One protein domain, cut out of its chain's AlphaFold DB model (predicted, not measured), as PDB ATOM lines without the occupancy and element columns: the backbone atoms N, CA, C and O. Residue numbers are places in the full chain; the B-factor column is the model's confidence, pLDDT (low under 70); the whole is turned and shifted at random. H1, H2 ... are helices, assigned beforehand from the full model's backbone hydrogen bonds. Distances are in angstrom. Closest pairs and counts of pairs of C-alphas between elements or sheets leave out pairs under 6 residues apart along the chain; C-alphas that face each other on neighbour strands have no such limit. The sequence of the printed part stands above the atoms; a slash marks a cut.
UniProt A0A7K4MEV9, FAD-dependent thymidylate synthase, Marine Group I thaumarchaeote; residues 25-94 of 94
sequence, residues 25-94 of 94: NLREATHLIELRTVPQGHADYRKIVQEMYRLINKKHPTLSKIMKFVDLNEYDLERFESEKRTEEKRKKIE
ATOM      1  N   ASN A  25     -70.922  32.334  -9.278       95.19
ATOM      2  CA  ASN A  25     -69.894  32.789  -8.356       95.19
ATOM      3  C   ASN A  25     -69.751  34.322  -8.428       95.19
ATOM      4  O   ASN A  25     -70.289  34.985  -9.317       95.19
ATOM      5  N   LEU A  26     -69.012  34.906  -7.481       94.00
ATOM      6  CA  LEU A  26     -68.870  36.361  -7.403       94.00
ATOM      7  C   LEU A  26     -68.215  36.964  -8.658       94.00
ATOM      8  O   LEU A  26     -68.632  38.026  -9.100       94.00
ATOM      9  N   ARG A  27     -67.231  36.279  -9.253       95.50
ATOM     10  CA  ARG A  27     -66.529  36.744 -10.461       95.50
ATOM     11  C   ARG A  27     -67.466  36.792 -11.669       95.50
ATOM     12  O   ARG A  27     -67.453  37.769 -12.409       95.50
ATOM     13  N   GLU A  28     -68.273  35.752 -11.858       96.38
ATOM     14  CA  GLU A  28     -69.294  35.687 -12.910       96.38
ATOM     15  C   GLU A  28     -70.342  36.784 -12.723       96.38
ATOM     16  O   GLU A  28     -70.672  37.483 -13.679       96.38
ATOM     17  N   ALA A  29     -70.811  36.979 -11.485       95.75
ATOM     18  CA  ALA A  29     -71.758  38.037 -11.159       95.75
ATOM     19  C   ALA A  29     -71.174  39.425 -11.458       95.75
ATOM     20  O   ALA A  29     -71.851  40.234 -12.082       95.75
ATOM     21  N   THR A  30     -69.914  39.687 -11.088       95.75
ATOM     22  CA  THR A  30     -69.223  40.942 -11.422       95.75
ATOM     23  C   THR A  30     -69.223  41.184 -12.924       95.75
ATOM     24  O   THR A  30     -69.659  42.242 -13.366       95.75
ATOM     25  N   HIS A  31     -68.790  40.197 -13.710       94.88
ATOM     26  CA  HIS A  31     -68.710  40.349 -15.158       94.88
ATOM     27  C   HIS A  31     -70.085  40.592 -15.796       94.88
ATOM     28  O   HIS A  31     -70.230  41.490 -16.624       94.88
ATOM     29  N   LEU A  32     -71.101  39.822 -15.391       95.31
ATOM     30  CA  LEU A  32     -72.468  39.974 -15.883       95.31
ATOM     31  C   LEU A  32     -73.023  41.365 -15.557       95.31
ATOM     32  O   LEU A  32     -73.550  42.028 -16.445       95.31
ATOM     33  N   ILE A  33     -72.916  41.786 -14.296       95.12
ATOM     34  CA  ILE A  33     -73.488  43.045 -13.820       95.12
ATOM     35  C   ILE A  33     -72.841  44.214 -14.561       95.12
ATOM     36  O   ILE A  33     -73.560  44.982 -15.189       95.12
ATOM     37  N   GLU A  34     -71.509  44.307 -14.577       94.50
ATOM     38  CA  GLU A  34     -70.809  45.422 -15.232       94.50
ATOM     39  C   GLU A  34     -71.108  45.497 -16.734       94.50
ATOM     40  O   GLU A  34     -71.341  46.579 -17.271       94.50
ATOM     41  N   LEU A  35     -71.169  44.351 -17.419       93.25
ATOM     42  CA  LEU A  35     -71.458  44.315 -18.851       93.25
ATOM     43  C   LEU A  35     -72.912  44.683 -19.170       93.25
ATOM     44  O   LEU A  35     -73.186  45.220 -20.240       93.25
ATOM     45  N   ARG A  36     -73.860  44.345 -18.290       91.88
ATOM     46  CA  ARG A  36     -75.300  44.454 -18.571       91.88
ATOM     47  C   ARG A  36     -75.957  45.685 -17.980       91.88
ATOM     48  O   ARG A  36     -77.089  45.951 -18.359       91.88
ATOM     49  N   THR A  37     -75.280  46.443 -17.120       91.12
ATOM     50  CA  THR A  37     -75.779  47.744 -16.655       91.12
ATOM     51  C   THR A  37     -75.604  48.866 -17.676       91.12
ATOM     52  O   THR A  37     -76.280  49.883 -17.570       91.12
ATOM     53  N   VAL A  38     -74.737  48.683 -18.678       88.06
ATOM     54  CA  VAL A  38     -74.426  49.708 -19.687       88.06
ATOM     55  C   VAL A  38     -75.673  50.170 -20.458       88.06
ATOM     56  O   VAL A  38     -76.534  49.341 -20.761       88.06
ATOM     57  N   PRO A  39     -75.772  51.455 -20.848       83.44
ATOM     58  CA  PRO A  39     -76.981  52.027 -21.449       83.44
ATOM     59  C   PRO A  39     -77.413  51.368 -22.764       83.44
ATOM     60  O   PRO A  39     -78.580  51.455 -23.123       83.44
ATOM     61  N   GLN A  40     -76.512  50.664 -23.459       80.56
ATOM     62  CA  GLN A  40     -76.830  49.914 -24.677       80.56
ATOM     63  C   GLN A  40     -77.603  48.604 -24.425       80.56
ATOM     64  O   GLN A  40     -77.982  47.933 -25.383       80.56
ATOM     65  N   GLY A  41     -77.772  48.187 -23.167       78.44
ATOM     66  CA  GLY A  41     -78.533  46.996 -22.801       78.44
ATOM     67  C   GLY A  41     -80.031  47.268 -22.656       78.44
ATOM     68  O   GLY A  41     -80.424  48.352 -22.223       78.44
ATOM     69  N   HIS A  42     -80.848  46.239 -22.926       85.25
ATOM     70  CA  HIS A  42     -82.304  46.335 -22.788       85.25
ATOM     71  C   HIS A  42     -82.706  46.840 -21.392       85.25
ATOM     72  O   HIS A  42     -82.174  46.349 -20.388       85.25
ATOM     73  N   ALA A  43     -83.653  47.773 -21.307       87.44
ATOM     74  CA  ALA A  43     -84.080  48.402 -20.056       87.44
ATOM     75  C   ALA A  43     -84.481  47.375 -18.982       87.44
ATOM     76  O   ALA A  43     -84.063  47.489 -17.829       87.44
ATOM     77  N   ASP A  44     -85.218  46.330 -19.367       87.81
ATOM     78  CA  ASP A  44     -85.631  45.275 -18.433       87.81
ATOM     79  C   ASP A  44     -84.443  44.488 -17.873       87.81
ATOM     80  O   ASP A  44     -84.379  44.236 -16.670       87.81
ATOM     81  N   TYR A  45     -83.455  44.152 -18.711       88.62
ATOM     82  CA  TYR A  45     -82.258  43.457 -18.237       88.62
ATOM     83  C   TYR A  45     -81.460  44.328 -17.273       88.62
ATOM     84  O   TYR A  45     -81.023  43.824 -16.239       88.62
ATOM     85  N   ARG A  46     -81.323  45.628 -17.571       91.62
ATOM     86  CA  ARG A  46     -80.630  46.590 -16.703       91.62
ATOM     87  C   ARG A  46     -81.246  46.643 -15.317       91.62
ATOM     88  O   ARG A  46     -80.525  46.482 -14.337       91.62
ATOM     89  N   LYS A  47     -82.571  46.782 -15.229       91.69
ATOM     90  CA  LYS A  47     -83.286  46.807 -13.944       91.69
ATOM     91  C   LYS A  47     -82.980  45.568 -13.105       91.69
ATOM     92  O   LYS A  47     -82.670  45.690 -11.921       91.69
ATOM     93  N   ILE A  48     -82.998  44.387 -13.726       93.31
ATOM     94  CA  ILE A  48     -82.696  43.129 -13.036       93.31
ATOM     95  C   ILE A  48     -81.243  43.089 -12.548       93.31
ATOM     96  O   ILE A  48     -81.011  42.788 -11.379       93.31
ATOM     97  N   VAL A  49     -80.256  43.420 -13.388       94.81
ATOM     98  CA  VAL A  49     -78.843  43.351 -12.966       94.81
ATOM     99  C   VAL A  49     -78.461  44.435 -11.954       94.81
ATOM    100  O   VAL A  49     -77.652  44.176 -11.063       94.81
ATOM    101  N   GLN A  50     -79.081  45.618 -12.018       95.06
ATOM    102  CA  GLN A  50     -78.944  46.651 -10.987       95.06
ATOM    103  C   GLN A  50     -79.489  46.152  -9.645       95.06
ATOM    104  O   GLN A  50     -78.853  46.345  -8.609       95.06
ATOM    105  N   GLU A  51     -80.624  45.452  -9.648       95.75
ATOM    106  CA  GLU A  51     -81.173  44.864  -8.428       95.75
ATOM    107  C   GLU A  51     -80.288  43.737  -7.879       95.75
ATOM    108  O   GLU A  51     -80.031  43.686  -6.675       95.75
ATOM    109  N   MET A  52     -79.716  42.897  -8.748       95.50
ATOM    110  CA  MET A  52     -78.712  41.906  -8.342       95.50
ATOM    111  C   MET A  52     -77.528  42.570  -7.625       95.50
ATOM    112  O   MET A  52     -77.112  42.099  -6.564       95.50
ATOM    113  N   TYR A  53     -77.017  43.688  -8.153       96.25
ATOM    114  CA  TYR A  53     -75.967  44.460  -7.489       96.25
ATOM    115  C   TYR A  53     -76.411  44.982  -6.117       96.25
ATOM    116  O   TYR A  53     -75.676  44.819  -5.140       96.25
ATOM    117  N   ARG A  54     -77.617  45.560  -6.003       96.19
ATOM    118  CA  ARG A  54     -78.149  46.064  -4.721       96.19
ATOM    119  C   ARG A  54     -78.246  44.955  -3.673       96.19
ATOM    120  O   ARG A  54     -77.836  45.164  -2.530       96.19
ATOM    121  N   LEU A  55     -78.716  43.768  -4.057       96.31
ATOM    122  CA  LEU A  55     -78.804  42.602  -3.171       96.31
ATOM    123  C   LEU A  55     -77.422  42.117  -2.712       96.31
ATOM    124  O   LEU A  55     -77.229  41.848  -1.522       96.31
ATOM    125  N   ILE A  56     -76.443  42.067  -3.618       95.31
ATOM    126  CA  ILE A  56     -75.055  41.714  -3.283       95.31
ATOM    127  C   ILE A  56     -74.451  42.760  -2.344       95.31
ATOM    128  O   ILE A  56     -73.861  42.394  -1.330       95.31
ATOM    129  N   ASN A  57     -74.640  44.049  -2.625       96.44
ATOM    130  CA  ASN A  57     -74.141  45.143  -1.795       96.44
ATOM    131  C   ASN A  57     -74.751  45.131  -0.387       96.44
ATOM    132  O   ASN A  57     -74.041  45.325   0.597       96.44
ATOM    133  N   LYS A  58     -76.049  44.825  -0.274       97.25
ATOM    134  CA  LYS A  58     -76.740  44.690   1.013       97.25
ATOM    135  C   LYS A  58     -76.170  43.551   1.862       97.25
ATOM    136  O   LYS A  58     -76.087  43.685   3.079       97.25
ATOM    137  N   LYS A  59     -75.797  42.425   1.245       96.62
ATOM    138  CA  LYS A  59     -75.271  41.251   1.961       96.62
ATOM    139  C   LYS A  59     -73.762  41.332   2.219       96.62
ATOM    140  O   LYS A  59     -73.308  40.934   3.290       96.62
ATOM    141  N   HIS A  60     -72.997  41.832   1.251       95.25
ATOM    142  CA  HIS A  60     -71.535  41.871   1.253       95.25
ATOM    143  C   HIS A  60     -71.000  43.229   0.742       95.25
ATOM    144  O   HIS A  60     -70.433  43.299  -0.352       95.25
ATOM    145  N   PRO A  61     -71.104  44.304   1.545       94.62
ATOM    146  CA  PRO A  61     -70.735  45.663   1.128       94.62
ATOM    147  C   PRO A  61     -69.233  45.855   0.864       94.62
ATOM    148  O   PRO A  61     -68.827  46.778   0.165       94.62
ATOM    149  N   THR A  62     -68.370  45.008   1.429       95.56
ATOM    150  CA  THR A  62     -66.927  45.049   1.134       95.56
ATOM    151  C   THR A  62     -66.623  44.440  -0.230       95.56
ATOM    152  O   THR A  62     -65.770  44.946  -0.953       95.56
ATOM    153  N   LEU A  63     -67.330  43.365  -0.591       93.00
ATOM    154  CA  LEU A  63     -67.116  42.648  -1.846       93.00
ATOM    155  C   LEU A  63     -67.766  43.364  -3.026       93.00
ATOM    156  O   LEU A  63     -67.201  43.350  -4.107       93.00
ATOM    157  N   SER A  64     -68.901  44.039  -2.839       93.06
ATOM    158  CA  SER A  64     -69.539  44.824  -3.905       93.06
ATOM    159  C   SER A  64     -68.626  45.910  -4.482       93.06
ATOM    160  O   SER A  64     -68.715  46.204  -5.669       93.06
ATOM    161  N   LYS A  65     -67.690  46.445  -3.684       92.50
ATOM    162  CA  LYS A  65     -66.698  47.446  -4.115       92.50
ATOM    163  C   LYS A  65     -65.741  46.954  -5.204       92.50
ATOM    164  O   LYS A  65     -65.067  47.777  -5.821       92.50
ATOM    165  N   ILE A  66     -65.648  45.642  -5.445       94.00
ATOM    166  CA  ILE A  66     -64.865  45.114  -6.573       94.00
ATOM    167  C   ILE A  66     -65.516  45.445  -7.918       94.00
ATOM    168  O   ILE A  66     -64.805  45.526  -8.915       94.00
ATOM    169  N   MET A  67     -66.843  45.615  -7.939       94.38
ATOM    170  CA  MET A  67     -67.609  45.951  -9.134       94.38
ATOM    171  C   MET A  67     -67.571  47.473  -9.291       94.38
ATOM    172  O   MET A  67     -68.287  48.196  -8.597       94.38
ATOM    173  N   LYS A  68     -66.673  47.964 -10.142       91.69
ATOM    174  CA  LYS A  68     -66.368  49.398 -10.280       91.69
ATOM    175  C   LYS A  68     -67.150  50.058 -11.406       91.69
ATOM    176  O   LYS A  68     -67.330  51.270 -11.379       91.69
ATOM    177  N   PHE A  69     -67.592  49.274 -12.385       92.31
ATOM    178  CA  PHE A  69     -68.199  49.774 -13.621       92.31
ATOM    179  C   PHE A  69     -69.717  49.560 -13.671       92.31
ATOM    180  O   PHE A  69     -70.308  49.503 -14.744       92.31
ATOM    181  N   VAL A  70     -70.347  49.419 -12.504       92.19
ATOM    182  CA  VAL A  70     -71.795  49.228 -12.389       92.19
ATOM    183  C   VAL A  70     -72.499  50.557 -12.629       92.19
ATOM    184  O   VAL A  70     -72.295  51.517 -11.888       92.19
ATOM    185  N   ASP A  71     -73.356  50.594 -13.643       91.25
ATOM    186  CA  ASP A  71     -74.176  51.761 -13.959       91.25
ATOM    187  C   ASP A  71     -75.557  51.639 -13.297       91.25
ATOM    188  O   ASP A  71     -76.355  50.752 -13.615       91.25
ATOM    189  N   LEU A  72     -75.826  52.518 -12.333       88.56
ATOM    190  CA  LEU A  72     -77.085  52.566 -11.582       88.56
ATOM    191  C   LEU A  72     -78.044  53.647 -12.092       88.56
ATOM    192  O   LEU A  72     -79.088  53.857 -11.474       88.56
ATOM    193  N   ASN A  73     -77.703  54.339 -13.178       86.00
ATOM    194  CA  ASN A  73     -78.572  55.355 -13.749       86.00
ATOM    195  C   ASN A  73     -79.721  54.717 -14.540       86.00
ATOM    196  O   ASN A  73     -79.621  53.597 -15.056       86.00
ATOM    197  N   GLU A  74     -80.818  55.460 -14.655       75.44
ATOM    198  CA  GLU A  74     -81.937  55.122 -15.527       75.44
ATOM    199  C   GLU A  74     -81.833  55.934 -16.821       75.44
ATOM    200  O   GLU A  74     -81.498  57.117 -16.805       75.44
ATOM    201  N   TYR A  75     -82.092  55.281 -17.954       74.69
ATOM    202  CA  TYR A  75     -82.085  55.919 -19.269       74.69
ATOM    203  C   TYR A  75     -83.315  55.450 -20.041       74.69
ATOM    204  O   TYR A  75     -83.480  54.237 -20.200       74.69
ATOM    205  N   ASP A  76     -84.121  56.389 -20.540       63.97
ATOM    206  CA  ASP A  76     -85.375  56.100 -21.253       63.97
ATOM    207  C   ASP A  76     -85.159  55.484 -22.644       63.97
ATOM    208  O   ASP A  76     -85.967  54.677 -23.099       63.97
ATOM    209  N   LEU A  77     -84.060  55.831 -23.326       65.94
ATOM    210  CA  LEU A  77     -83.740  55.336 -24.666       65.94
ATOM    211  C   LEU A  77     -82.313  54.784 -24.719       65.94
ATOM    212  O   LEU A  77     -81.338  55.516 -24.566       65.94
ATOM    213  N   GLU A  78     -82.195  53.485 -24.989       66.69
ATOM    214  CA  GLU A  78     -80.942  52.722 -24.892       66.69
ATOM    215  C   GLU A  78     -79.863  53.198 -25.875       66.69
ATOM    216  O   GLU A  78     -78.711  53.437 -25.507       66.69
ATOM    217  N   ARG A  79     -80.227  53.365 -27.155       69.12
ATOM    218  CA  ARG A  79     -79.271  53.721 -28.221       69.12
ATOM    219  C   ARG A  79     -79.164  55.218 -28.494       69.12
ATOM    220  O   ARG A  79     -78.218  55.625 -29.167       69.12
ATOM    221  N   PHE A  80     -80.048  56.040 -27.937       73.12
ATOM    222  CA  PHE A  80     -80.178  57.451 -28.311       73.12
ATOM    223  C   PHE A  80     -78.884  58.255 -28.117       73.12
ATOM    224  O   PHE A  80     -78.393  58.898 -29.042       73.12
ATOM    225  N   GLU A  81     -78.248  58.137 -26.950       72.44
ATOM    226  CA  GLU A  81     -76.981  58.825 -26.653       72.44
ATOM    227  C   GLU A  81     -75.805  58.331 -27.513       72.44
ATOM    228  O   GLU A  81     -74.816  59.040 -27.723       72.44
ATOM    229  N   SER A  82     -75.867  57.093 -28.006       74.19
ATOM    230  CA  SER A  82     -74.850  56.554 -28.914       74.19
ATOM    231  C   SER A  82     -75.044  57.054 -30.348       74.19
ATOM    232  O   SER A  82     -74.070  57.384 -31.030       74.19
ATOM    233  N   GLU A  83     -76.298  57.190 -30.777       78.69
ATOM    234  CA  GLU A  83     -76.665  57.721 -32.087       78.69
ATOM    235  C   GLU A  83     -76.359  59.216 -32.169       78.69
ATOM    236  O   GLU A  83     -75.685  59.646 -33.104       78.69
ATOM    237  N   LYS A  84     -76.696  59.988 -31.129       81.56
ATOM    238  CA  LYS A  84     -76.364  61.416 -31.029       81.56
ATOM    239  C   LYS A  84     -74.860  61.678 -31.163       81.56
ATOM    240  O   LYS A  84     -74.449  62.522 -31.953       81.56
ATOM    241  N   ARG A  85     -74.024  60.906 -30.459       81.50
ATOM    242  CA  ARG A  85     -72.554  61.008 -30.561       81.50
ATOM    243  C   ARG A  85     -72.025  60.627 -31.942       81.50
ATOM    244  O   ARG A  85     -71.018  61.174 -32.385       81.50
ATOM    245  N   THR A  86     -72.668  59.672 -32.609       81.88
ATOM    246  CA  THR A  86     -72.319  59.291 -33.985       81.88
ATOM    247  C   THR A  86     -72.627  60.428 -34.955       81.88
ATOM    248  O   THR A  86     -71.789  60.765 -35.790       81.88
ATOM    249  N   GLU A  87     -73.780  61.070 -34.791       85.44
ATOM    250  CA  GLU A  87     -74.218  62.202 -35.606       85.44
ATOM    251  C   GLU A  87     -73.335  63.444 -35.393       85.44
ATOM    252  O   GLU A  87     -72.892  64.072 -36.351       85.44
ATOM    253  N   GLU A  88     -72.979  63.759 -34.145       86.81
ATOM    254  CA  GLU A  88     -72.049  64.851 -33.823       86.81
ATOM    255  C   GLU A  88     -70.660  64.647 -34.441       86.81
ATOM    256  O   GLU A  88     -70.024  65.611 -34.865       86.81
ATOM    257  N   LYS A  89     -70.173  63.400 -34.508       83.62
ATOM    258  CA  LYS A  89     -68.907  63.088 -35.188       83.62
ATOM    259  C   LYS A  89     -69.008  63.275 -36.699       83.62
ATOM    260  O   LYS A  89     -68.055  63.779 -37.280       83.62
ATOM    261  N   ARG A  90     -70.134  62.904 -37.321       83.81
ATOM    262  CA  ARG A  90     -70.368  63.124 -38.759       83.81
ATOM    263  C   ARG A  90     -70.335  64.611 -39.107       83.81
ATOM    264  O   ARG A  90     -69.564  64.998 -39.975       83.81
ATOM    265  N   LYS A  91     -71.038  65.444 -38.334       84.00
ATOM    266  CA  LYS A  91     -71.078  66.908 -38.513       84.00
ATOM    267  C   LYS A  91     -69.741  67.636 -38.338       84.00
ATOM    268  O   LYS A  91     -69.662  68.808 -38.667       84.00
ATOM    269  N   LYS A  92     -68.732  67.002 -37.730       81.81
ATOM    270  CA  LYS A  92     -67.379  67.573 -37.582       81.81
ATOM    271  C   LYS A  92     -66.437  67.203 -38.729       81.81
ATOM    272  O   LYS A  92     -65.334  67.737 -38.783       81.81
ATOM    273  N   ILE A  93     -66.810  66.200 -39.520       82.25
ATOM    274  CA  ILE A  93     -66.023  65.692 -40.649       82.25
ATOM    275  C   ILE A  93     -66.509  66.325 -41.962       82.25
ATOM    276  O   ILE A  93     -65.702  66.481 -42.874       82.25
ATOM    277  N   GLU A  94     -67.795  66.686 -42.037       59.78
ATOM    278  CA  GLU A  94     -68.326  67.667 -43.001       59.78
ATOM    279  C   GLU A  94     -67.881  69.095 -42.661       59.78
ATOM    280  O   GLU A  94     -67.600  69.850 -43.618       59.78
TER     281      GLU A  94
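AT A GLANCE: This is residues 25 to 94 of the 94 residues of the protein "FAD-dependent thymidylate synthase" of Marine Group I thaumarchaeote (UniProt A0A7K4MEV9). The longest helix, H2, folds against H1 as a helical hairpin; short H3 packs on the last part of H2, and a long link, residues 65 to 79, runs back along the hairpin to H4. Residues 83 to 94, of which 83 to 90 belong to H4, stick out from this body as an arm that makes much of the length. The printed part has 70 residues with four named helices, in the order H1, H2, H3, H4, and no named strand: the class is all helix. It is loose, with a radius of gyration of the C-alphas of 15.2 A, and spans 52 by 21 by 16 A.

IN THESE COORDINATES: H2, residues 43 to 59, is 24.8 A long and begins with C-alpha 43 at (-84.080, 48.402, -20.056). H1, residues 26 to 36, is 15.2 A long and begins with C-alpha 26 at (-68.870, 36.361, -7.403). H3 is residues 61 to 64. H4, residues 80 to 90, is 15.4 A long and ends with C-alpha 90 at (-70.368, 63.124, -38.759).

HOW THE PARTS SIT: H2 and H1 form a hairpin and touch, their closest C-alphas, of Val 49 and Ile 33, 5.4 A apart. They run opposite ways at a shallow tilt of 33 degrees, only just short of steep. H2 touches H3 with residues 53 to 57 alone; the closest C-alphas, of Asn 57 and Ser 64, are 5.1 A apart. H1 and H3 are only just apart, at 8.5 A. H4 touches no helix. In H1, H2 and H4 every O i to N i+4 pair is within hydrogen-bond range; H3 is too short for such a pair.

THE WHOLE: The C-alphas farthest apart, of Lys 59 and Glu 94, are 52.6 A apart. Without residues 83 to 94, which stand free, the body spans 34 by 17 by 15 A. The printed part has no cut. The link from H3 to H4 is long, with 15 residues. Mean pLDDT of the printed part is 87.7; residues 76 to 79 and residue 94 are under 70.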